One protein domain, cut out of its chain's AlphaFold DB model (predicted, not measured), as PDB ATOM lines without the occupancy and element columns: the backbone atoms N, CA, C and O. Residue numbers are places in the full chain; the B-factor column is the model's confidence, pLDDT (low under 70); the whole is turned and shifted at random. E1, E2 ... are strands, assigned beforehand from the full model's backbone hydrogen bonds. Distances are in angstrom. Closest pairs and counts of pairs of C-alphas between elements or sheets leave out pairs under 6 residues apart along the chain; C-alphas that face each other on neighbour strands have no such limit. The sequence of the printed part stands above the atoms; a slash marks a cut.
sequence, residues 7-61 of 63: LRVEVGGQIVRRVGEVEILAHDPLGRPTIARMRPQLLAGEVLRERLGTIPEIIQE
ATOM      1  N   LEU A   7      49.022 -18.046   2.802       93.69
ATOM      2  CA  LEU A   7      47.662 -17.879   3.293       93.69
ATOM      3  C   LEU A   7      47.514 -16.582   4.076       93.69
ATOM      4  O   LEU A   7      48.404 -16.201   4.835       93.69
ATOM      5  N   ARG A   8      46.375 -15.909   3.900       95.94
ATOM      6  CA  ARG A   8      45.987 -14.766   4.731       95.94
ATOM      7  C   ARG A   8      45.349 -15.292   6.009       95.94
ATOM      8  O   ARG A   8      44.444 -16.117   5.934       95.94
ATOM      9  N   VAL A   9      45.814 -14.795   7.145       96.75
ATOM     10  CA  VAL A   9      45.289 -15.108   8.477       96.75
ATOM     11  C   VAL A   9      45.209 -13.827   9.292       96.75
ATOM     12  O   VAL A   9      45.978 -12.895   9.054       96.75
ATOM     13  N   GLU A  10      44.289 -13.771  10.241       97.69
ATOM     14  CA  GLU A  10      44.207 -12.682  11.211       97.69
ATOM     15  C   GLU A  10      44.989 -13.051  12.477       97.69
ATOM     16  O   GLU A  10      44.793 -14.131  13.024       97.69
ATOM     17  N   VAL A  11      45.879 -12.176  12.942       95.94
ATOM     18  CA  VAL A  11      46.632 -12.325  14.197       95.94
ATOM     19  C   VAL A  11      46.457 -11.035  14.983       95.94
ATOM     20  O   VAL A  11      46.868  -9.974  14.516       95.94
ATOM     21  N   GLY A  12      45.820 -11.098  16.154       93.19
ATOM     22  CA  GLY A  12      45.610  -9.912  16.995       93.19
ATOM     23  C   GLY A  12      44.908  -8.753  16.269       93.19
ATOM     24  O   GLY A  12      45.272  -7.598  16.464       93.19
ATOM     25  N   GLY A  13      43.954  -9.060  15.382       94.88
ATOM     26  CA  GLY A  13      43.220  -8.069  14.583       94.88
ATOM     27  C   GLY A  13      43.939  -7.567  13.323       94.88
ATOM     28  O   GLY A  13      43.392  -6.732  12.606       94.88
ATOM     29  N   GLN A  14      45.142  -8.061  13.015       97.00
ATOM     30  CA  GLN A  14      45.881  -7.702  11.802       97.00
ATOM     31  C   GLN A  14      45.911  -8.855  10.800       97.00
ATOM     32  O   GLN A  14      46.195  -9.995  11.159       97.00
ATOM     33  N   ILE A  15      45.672  -8.560   9.520       97.31
ATOM     34  CA  ILE A  15      45.780  -9.563   8.456       97.31
ATOM     35  C   ILE A  15      47.243  -9.688   8.032       97.31
ATOM     36  O   ILE A  15      47.814  -8.762   7.456       97.31
ATOM     37  N   VAL A  16      47.822 -10.863   8.249       96.56
ATOM     38  CA  VAL A  16      49.198 -11.198   7.867       96.56
ATOM     39  C   VAL A  16      49.218 -12.374   6.891       96.56
ATOM     40  O   VAL A  16      48.206 -13.042   6.665       96.56
ATOM     41  N   ARG A  17      50.379 -12.635   6.278       96.06
ATOM     42  CA  ARG A  17      50.591 -13.808   5.419       96.06
ATOM     43  C   ARG A  17      51.414 -14.853   6.169       96.06
ATOM     44  O   ARG A  17      52.517 -14.550   6.616       96.06
ATOM     45  N   ARG A  18      50.910 -16.082   6.260       95.19
ATOM     46  CA  ARG A  18      51.649 -17.253   6.758       95.19
ATOM     47  C   ARG A  18      51.937 -18.209   5.609       95.19
ATOM     48  O   ARG A  18      51.161 -18.285   4.653       95.19
ATOM     49  N   VAL A  19      53.050 -18.929   5.707       93.94
ATOM     50  CA  VAL A  19      53.329 -20.048   4.801       93.94
ATOM     51  C   VAL A  19      52.210 -21.072   4.966       93.94
ATOM     52  O   VAL A  19      51.804 -21.372   6.085       93.94
ATOM     53  N   GLY A  20      51.670 -21.554   3.854       92.25
ATOM     54  CA  GLY A  20      50.703 -22.637   3.827       92.25
ATOM     55  C   GLY A  20      51.418 -23.981   3.782       92.25
ATOM     56  O   GLY A  20      52.249 -24.224   2.906       92.25
ATOM     57  N   GLU A  21      51.065 -24.865   4.701       89.88
ATOM     58  CA  GLU A  21      51.356 -26.286   4.595       89.88
ATOM     59  C   GLU A  21      50.271 -26.943   3.748       89.88
ATOM     60  O   GLU A  21      49.079 -26.749   3.996       89.88
ATOM     61  N   VAL A  22      50.690 -27.713   2.746       87.81
ATOM     62  CA  VAL A  22      49.794 -28.461   1.865       87.81
ATOM     63  C   VAL A  22      49.903 -29.937   2.213       87.81
ATOM     64  O   VAL A  22      50.970 -30.535   2.089       87.81
ATOM     65  N   GLU A  23      48.789 -30.522   2.619       88.62
ATOM     66  CA  GLU A  23      48.601 -31.957   2.780       88.62
ATOM     67  C   GLU A  23      47.843 -32.470   1.550       88.62
ATOM     68  O   GLU A  23      46.680 -32.122   1.335       88.62
ATOM     69  N   ILE A  24      48.502 -33.268   0.709       90.69
ATOM     70  CA  ILE A  24      47.860 -33.872  -0.464       90.69
ATOM     71  C   ILE A  24      47.037 -35.071   0.004       90.69
ATOM     72  O   ILE A  24      47.580 -36.008   0.583       90.69
ATOM     73  N   LEU A  25      45.735 -35.045  -0.277       91.81
ATOM     74  CA  LEU A  25      44.789 -36.093   0.111       91.81
ATOM     75  C   LEU A  25      44.517 -37.081  -1.029       91.81
ATOM     76  O   LEU A  25      44.226 -38.245  -0.772       91.81
ATOM     77  N   ALA A  26      44.611 -36.633  -2.284       93.69
ATOM     78  CA  ALA A  26      44.427 -37.489  -3.452       93.69
ATOM     79  C   ALA A  26      45.177 -36.960  -4.681       93.69
ATOM     80  O   ALA A  26      45.411 -35.754  -4.818       93.69
ATOM     81  N   HIS A  27      45.497 -37.883  -5.589       94.94
ATOM     82  CA  HIS A  27      46.070 -37.599  -6.902       94.94
ATOM     83  C   HIS A  27      45.113 -38.053  -8.012       94.94
ATOM     84  O   HIS A  27      44.329 -38.984  -7.817       94.94
ATOM     85  N   ASP A  28      45.171 -37.410  -9.177       94.62
ATOM     86  CA  ASP A  28      44.534 -37.906 -10.400       94.62
ATOM     87  C   ASP A  28      45.267 -39.145 -10.967       94.62
ATOM     88  O   ASP A  28      46.359 -39.494 -10.503       94.62
ATOM     89  N   PRO A  29      44.716 -39.813 -12.002       96.00
ATOM     90  CA  PRO A  29      45.393 -40.925 -12.675       96.00
ATOM     91  C   PRO A  29      46.738 -40.566 -13.332       96.00
ATOM     92  O   PRO A  29      47.500 -41.464 -13.676       96.00
ATOM     93  N   LEU A  30      47.037 -39.276 -13.520       95.38
ATOM     94  CA  LEU A  30      48.316 -38.779 -14.037       95.38
ATOM     95  C   LEU A  30      49.314 -38.461 -12.906       95.38
ATOM     96  O   LEU A  30      50.401 -37.946 -13.176       95.38
ATOM     97  N   GLY A  31      48.958 -38.747 -11.649       91.69
ATOM     98  CA  GLY A  31      49.788 -38.515 -10.470       91.69
ATOM     99  C   GLY A  31      49.837 -37.057 -10.007       91.69
ATOM    100  O   GLY A  31      50.703 -36.707  -9.209       91.69
ATOM    101  N   ARG A  32      48.946 -36.184 -10.486       90.75
ATOM    102  CA  ARG A  32      48.889 -34.774 -10.070       90.75
ATOM    103  C   ARG A  32      47.980 -34.621  -8.854       90.75
ATOM    104  O   ARG A  32      46.917 -35.235  -8.824       90.75
ATOM    105  N   PRO A  33      48.343 -33.794  -7.862       87.81
ATOM    106  CA  PRO A  33      47.483 -33.557  -6.710       87.81
ATOM    107  C   PRO A  33      46.185 -32.866  -7.142       87.81
ATOM    108  O   PRO A  33      46.224 -31.813  -7.776       87.81
ATOM    109  N   THR A  34      45.042 -33.448  -6.782       89.50
ATOM    110  CA  THR A  34      43.705 -32.905  -7.099       89.50
ATOM    111  C   THR A  34      42.916 -32.513  -5.868       89.50
ATOM    112  O   THR A  34      42.092 -31.604  -5.926       89.50
ATOM    113  N   ILE A  35      43.189 -33.170  -4.743       78.81
ATOM    114  CA  ILE A  35      42.612 -32.826  -3.453       78.81
ATOM    115  C   ILE A  35      43.769 -32.533  -2.519       78.81
ATOM    116  O   ILE A  35      44.631 -33.384  -2.289       78.81
ATOM    117  N   ALA A  36      43.775 -31.329  -1.966       83.56
ATOM    118  CA  ALA A  36      44.736 -30.941  -0.961       83.56
ATOM    119  C   ALA A  36      44.037 -30.168   0.150       83.56
ATOM    120  O   ALA A  36      43.229 -29.273  -0.108       83.56
ATOM    121  N   ARG A  37      44.374 -30.502   1.391       86.25
ATOM    122  CA  ARG A  37      44.101 -29.640   2.533       86.25
ATOM    123  C   ARG A  37      45.258 -28.663   2.647       86.25
ATOM    124  O   ARG A  37      46.419 -29.050   2.567       86.25
ATOM    125  N   MET A  38      44.945 -27.391   2.839       88.69
ATOM    126  CA  MET A  38      45.951 -26.360   3.030       88.69
ATOM    127  C   MET A  38      45.659 -25.619   4.327       88.69
ATOM    128  O   MET A  38      44.529 -25.193   4.553       88.69
ATOM    129  N   ARG A  39      46.674 -25.469   5.173       92.06
ATOM    130  CA  ARG A  39      46.565 -24.813   6.481       92.06
ATOM    131  C   ARG A  39      47.739 -23.861   6.697       92.06
ATOM    132  O   ARG A  39      48.825 -24.130   6.186       92.06
ATOM    133  N   PRO A  40      47.557 -22.735   7.399       95.00
ATOM    134  CA  PRO A  40      48.670 -21.857   7.723       95.00
ATOM    135  C   PRO A  40      49.607 -22.548   8.714       95.00
ATOM    136  O   PRO A  40      49.163 -23.281   9.595       95.00
ATOM    137  N   GLN A  41      50.900 -22.283   8.581       94.44
ATOM    138  CA  GLN A  41      51.886 -22.683   9.569       94.44
ATOM    139  C   GLN A  41      51.621 -21.949  10.890       94.44
ATOM    140  O   GLN A  41      51.466 -20.723  10.900       94.44
ATOM    141  N   LEU A  42      51.595 -22.714  11.981       93.88
ATOM    142  CA  LEU A  42      51.427 -22.222  13.346       93.88
ATOM    143  C   LEU A  42      52.773 -22.234  14.075       93.88
ATOM    144  O   LEU A  42      53.591 -23.137  13.889       93.88
ATOM    145  N   LEU A  43      52.999 -21.226  14.909       92.50
ATOM    146  CA  LEU A  43      54.101 -21.176  15.863       92.50
ATOM    147  C   LEU A  43      53.734 -21.920  17.156       92.50
ATOM    148  O   LEU A  43      52.576 -22.249  17.409       92.50
ATOM    149  N   ALA A  44      54.729 -22.191  18.001       92.94
ATOM    150  CA  ALA A  44      54.490 -22.822  19.297       92.94
ATOM    151  C   ALA A  44      53.529 -21.972  20.150       92.94
ATOM    152  O   ALA A  44      53.771 -20.785  20.367       92.94
ATOM    153  N   GLY A  45      52.446 -22.593  20.627       93.69
ATOM    154  CA  GLY A  45      51.394 -21.923  21.396       93.69
ATOM    155  C   GLY A  45      50.373 -21.147  20.555       93.69
ATOM    156  O   GLY A  45      49.487 -20.522  21.127       93.69
ATOM    157  N   GLU A  46      50.464 -21.169  19.221       95.50
ATOM    158  CA  GLU A  46      49.415 -20.657  18.337       95.50
ATOM    159  C   GLU A  46      48.349 -21.735  18.063       95.50
ATOM    160  O   GLU A  46      48.659 -22.910  17.872       95.50
ATOM    161  N   VAL A  47      47.086 -21.318  17.984       95.44
ATOM    162  CA  VAL A  47      45.941 -22.157  17.612       95.44
ATOM    163  C   VAL A  47      45.192 -21.496  16.464       95.44
ATOM    164  O   VAL A  47      44.887 -20.303  16.510       95.44
ATOM    165  N   LEU A  48      44.871 -22.282  15.437       95.25
ATOM    166  CA  LEU A  48      44.024 -21.838  14.336       95.25
ATOM    167  C   LEU A  48      42.548 -21.919  14.739       95.25
ATOM    168  O   LEU A  48      42.020 -22.998  14.995       95.25
ATOM    169  N   ARG A  49      41.868 -20.777  14.727       95.69
ATOM    170  CA  ARG A  49      40.417 -20.650  14.824       95.69
ATOM    171  C   ARG A  49      39.833 -20.470  13.425       95.69
ATOM    172  O   ARG A  49      39.950 -19.404  12.816       95.69
ATOM    173  N   GLU A  50      39.185 -21.514  12.916       93.81
ATOM    174  CA  GLU A  50      38.428 -21.427  11.666       93.81
ATOM    175  C   GLU A  50      37.185 -20.550  11.847       93.81
ATOM    176  O   GLU A  50      36.519 -20.581  12.884       93.81
ATOM    177  N   ARG A  51      36.877 -19.740  10.831       92.31
ATOM    178  CA  ARG A  51      35.725 -18.837  10.830       92.31
ATOM    179  C   ARG A  51      34.993 -18.978   9.496       92.31
ATOM    180  O   ARG A  51      35.601 -18.842   8.437       92.31
ATOM    181  N   LEU A  52      33.693 -19.257   9.537       93.50
ATOM    182  CA  LEU A  52      32.888 -19.420   8.325       93.50
ATOM    183  C   LEU A  52      32.720 -18.074   7.608       93.50
ATOM    184  O   LEU A  52      32.330 -17.083   8.220       93.50
ATOM    185  N   GLY A  53      33.010 -18.046   6.306       93.38
ATOM    186  CA  GLY A  53      32.813 -16.865   5.458       93.38
ATOM    187  C   GLY A  53      33.802 -15.713   5.681       93.38
ATOM    188  O   GLY A  53      33.608 -14.640   5.117       93.38
ATOM    189  N   THR A  54      34.862 -15.903   6.474       94.94
ATOM    190  CA  THR A  54      35.873 -14.865   6.739       94.94
ATOM    191  C   THR A  54      37.285 -15.452   6.832       94.94
ATOM    192  O   THR A  54      37.487 -16.660   6.727       94.94
ATOM    193  N   ILE A  55      38.288 -14.587   6.983       94.56
ATOM    194  CA  ILE A  55      39.697 -14.972   7.119       94.56
ATOM    195  C   ILE A  55      39.868 -15.751   8.435       94.56
ATOM    196  O   ILE A  55      39.392 -15.267   9.464       94.56
ATOM    197  N   PRO A  56      40.522 -16.928   8.444       95.44
ATOM    198  CA  PRO A  56      40.771 -17.669   9.675       95.44
ATOM    199  C   PRO A  56      41.728 -16.899  10.586       95.44
ATOM    200  O   PRO A  56      42.547 -16.095  10.135       95.44
ATOM    201  N   GLU A  57      41.626 -17.151  11.878       97.25
ATOM    202  CA  GLU A  57      42.338 -16.388  12.894       97.25
ATOM    203  C   GLU A  57      43.316 -17.278  13.644       97.25
ATOM    204  O   GLU A  57      43.014 -18.428  13.939       97.25
ATOM    205  N   ILE A  58      44.484 -16.744  13.968       96.94
ATOM    206  CA  ILE A  58      45.445 -17.397  14.840       96.94
ATOM    207  C   ILE A  58      45.416 -16.684  16.189       96.94
ATOM    208  O   ILE A  58      45.664 -15.481  16.285       96.94
ATOM    209  N   ILE A  59      45.125 -17.453  17.231       96.06
ATOM    210  CA  ILE A  59      45.098 -16.998  18.621       96.06
ATOM    211  C   ILE A  59      46.219 -17.676  19.411       96.06
ATOM    212  O   ILE A  59      46.687 -18.744  19.029       96.06
ATOM    213  N   GLN A  60      46.648 -17.072  20.519       94.06
ATOM    214  CA  GLN A  60      47.554 -17.742  21.452       94.06
ATOM    215  C   GLN A  60      46.765 -18.593  22.447       94.06
ATOM    216  O   GLN A  60      45.785 -18.126  23.032       94.06
ATOM    217  N   GLU A  61      47.215 -19.825  22.660       83.62
ATOM    218  CA  GLU A  61      46.730 -20.691  23.727       83.62
ATOM    219  C   GLU A  61      47.200 -20.120  25.071       83.62
ATOM    220  O   GLU A  61      48.389 -20.127  25.395       83.62
TER     221      GLU A  61
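This is residues 7 to 61 of the 63 residues of an uncharacterized protein of Herbaspirillum sp. SJZ107 (UniProt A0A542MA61). A strongly twisted, drawn-out sheet of five strands has the long hairpin of E2 and E3 as its arm; at the other end E1 joins it to the short hairpin of E4 and E5. The printed part has 55 residues, no named helix and strands E1 to E5 along the chain. The sheet's order is E3 E2 E1 E5 E4, mixed; the class is all strand. It is loose, radius of gyration of the C-alphas 13.6 A, spanning 43 by 26 by 16 A.

E2, residues 14 to 27, bends by 52 degrees at residue 19. E1, residues 7 to 11, is antiparallel to it, N 9 to O 16 3.0 A. E3, residues 33 to 40, is antiparallel to E2, N 23 to O 37 2.8 A. E1, E2 and E3 form a meander, successive antiparallel neighbours. E5, residues 57 to 60, is parallel to E1, N 58 to O 10 2.8 A. E4, residues 46 to 49, is antiparallel to E5, N 47 to O 59 2.8 A.

E1 begins at C-alpha 7 (47.662, -17.879, 3.293); E5 ends at C-alpha 60 (47.554, -17.742, 21.452). E2 is 35.3 A long, E3 18.6 A.

The farthest C-alphas, Gly 12 and Pro 29, are 42.9 A apart. The printed part has no cut, no long link and no residue under pLDDT 70.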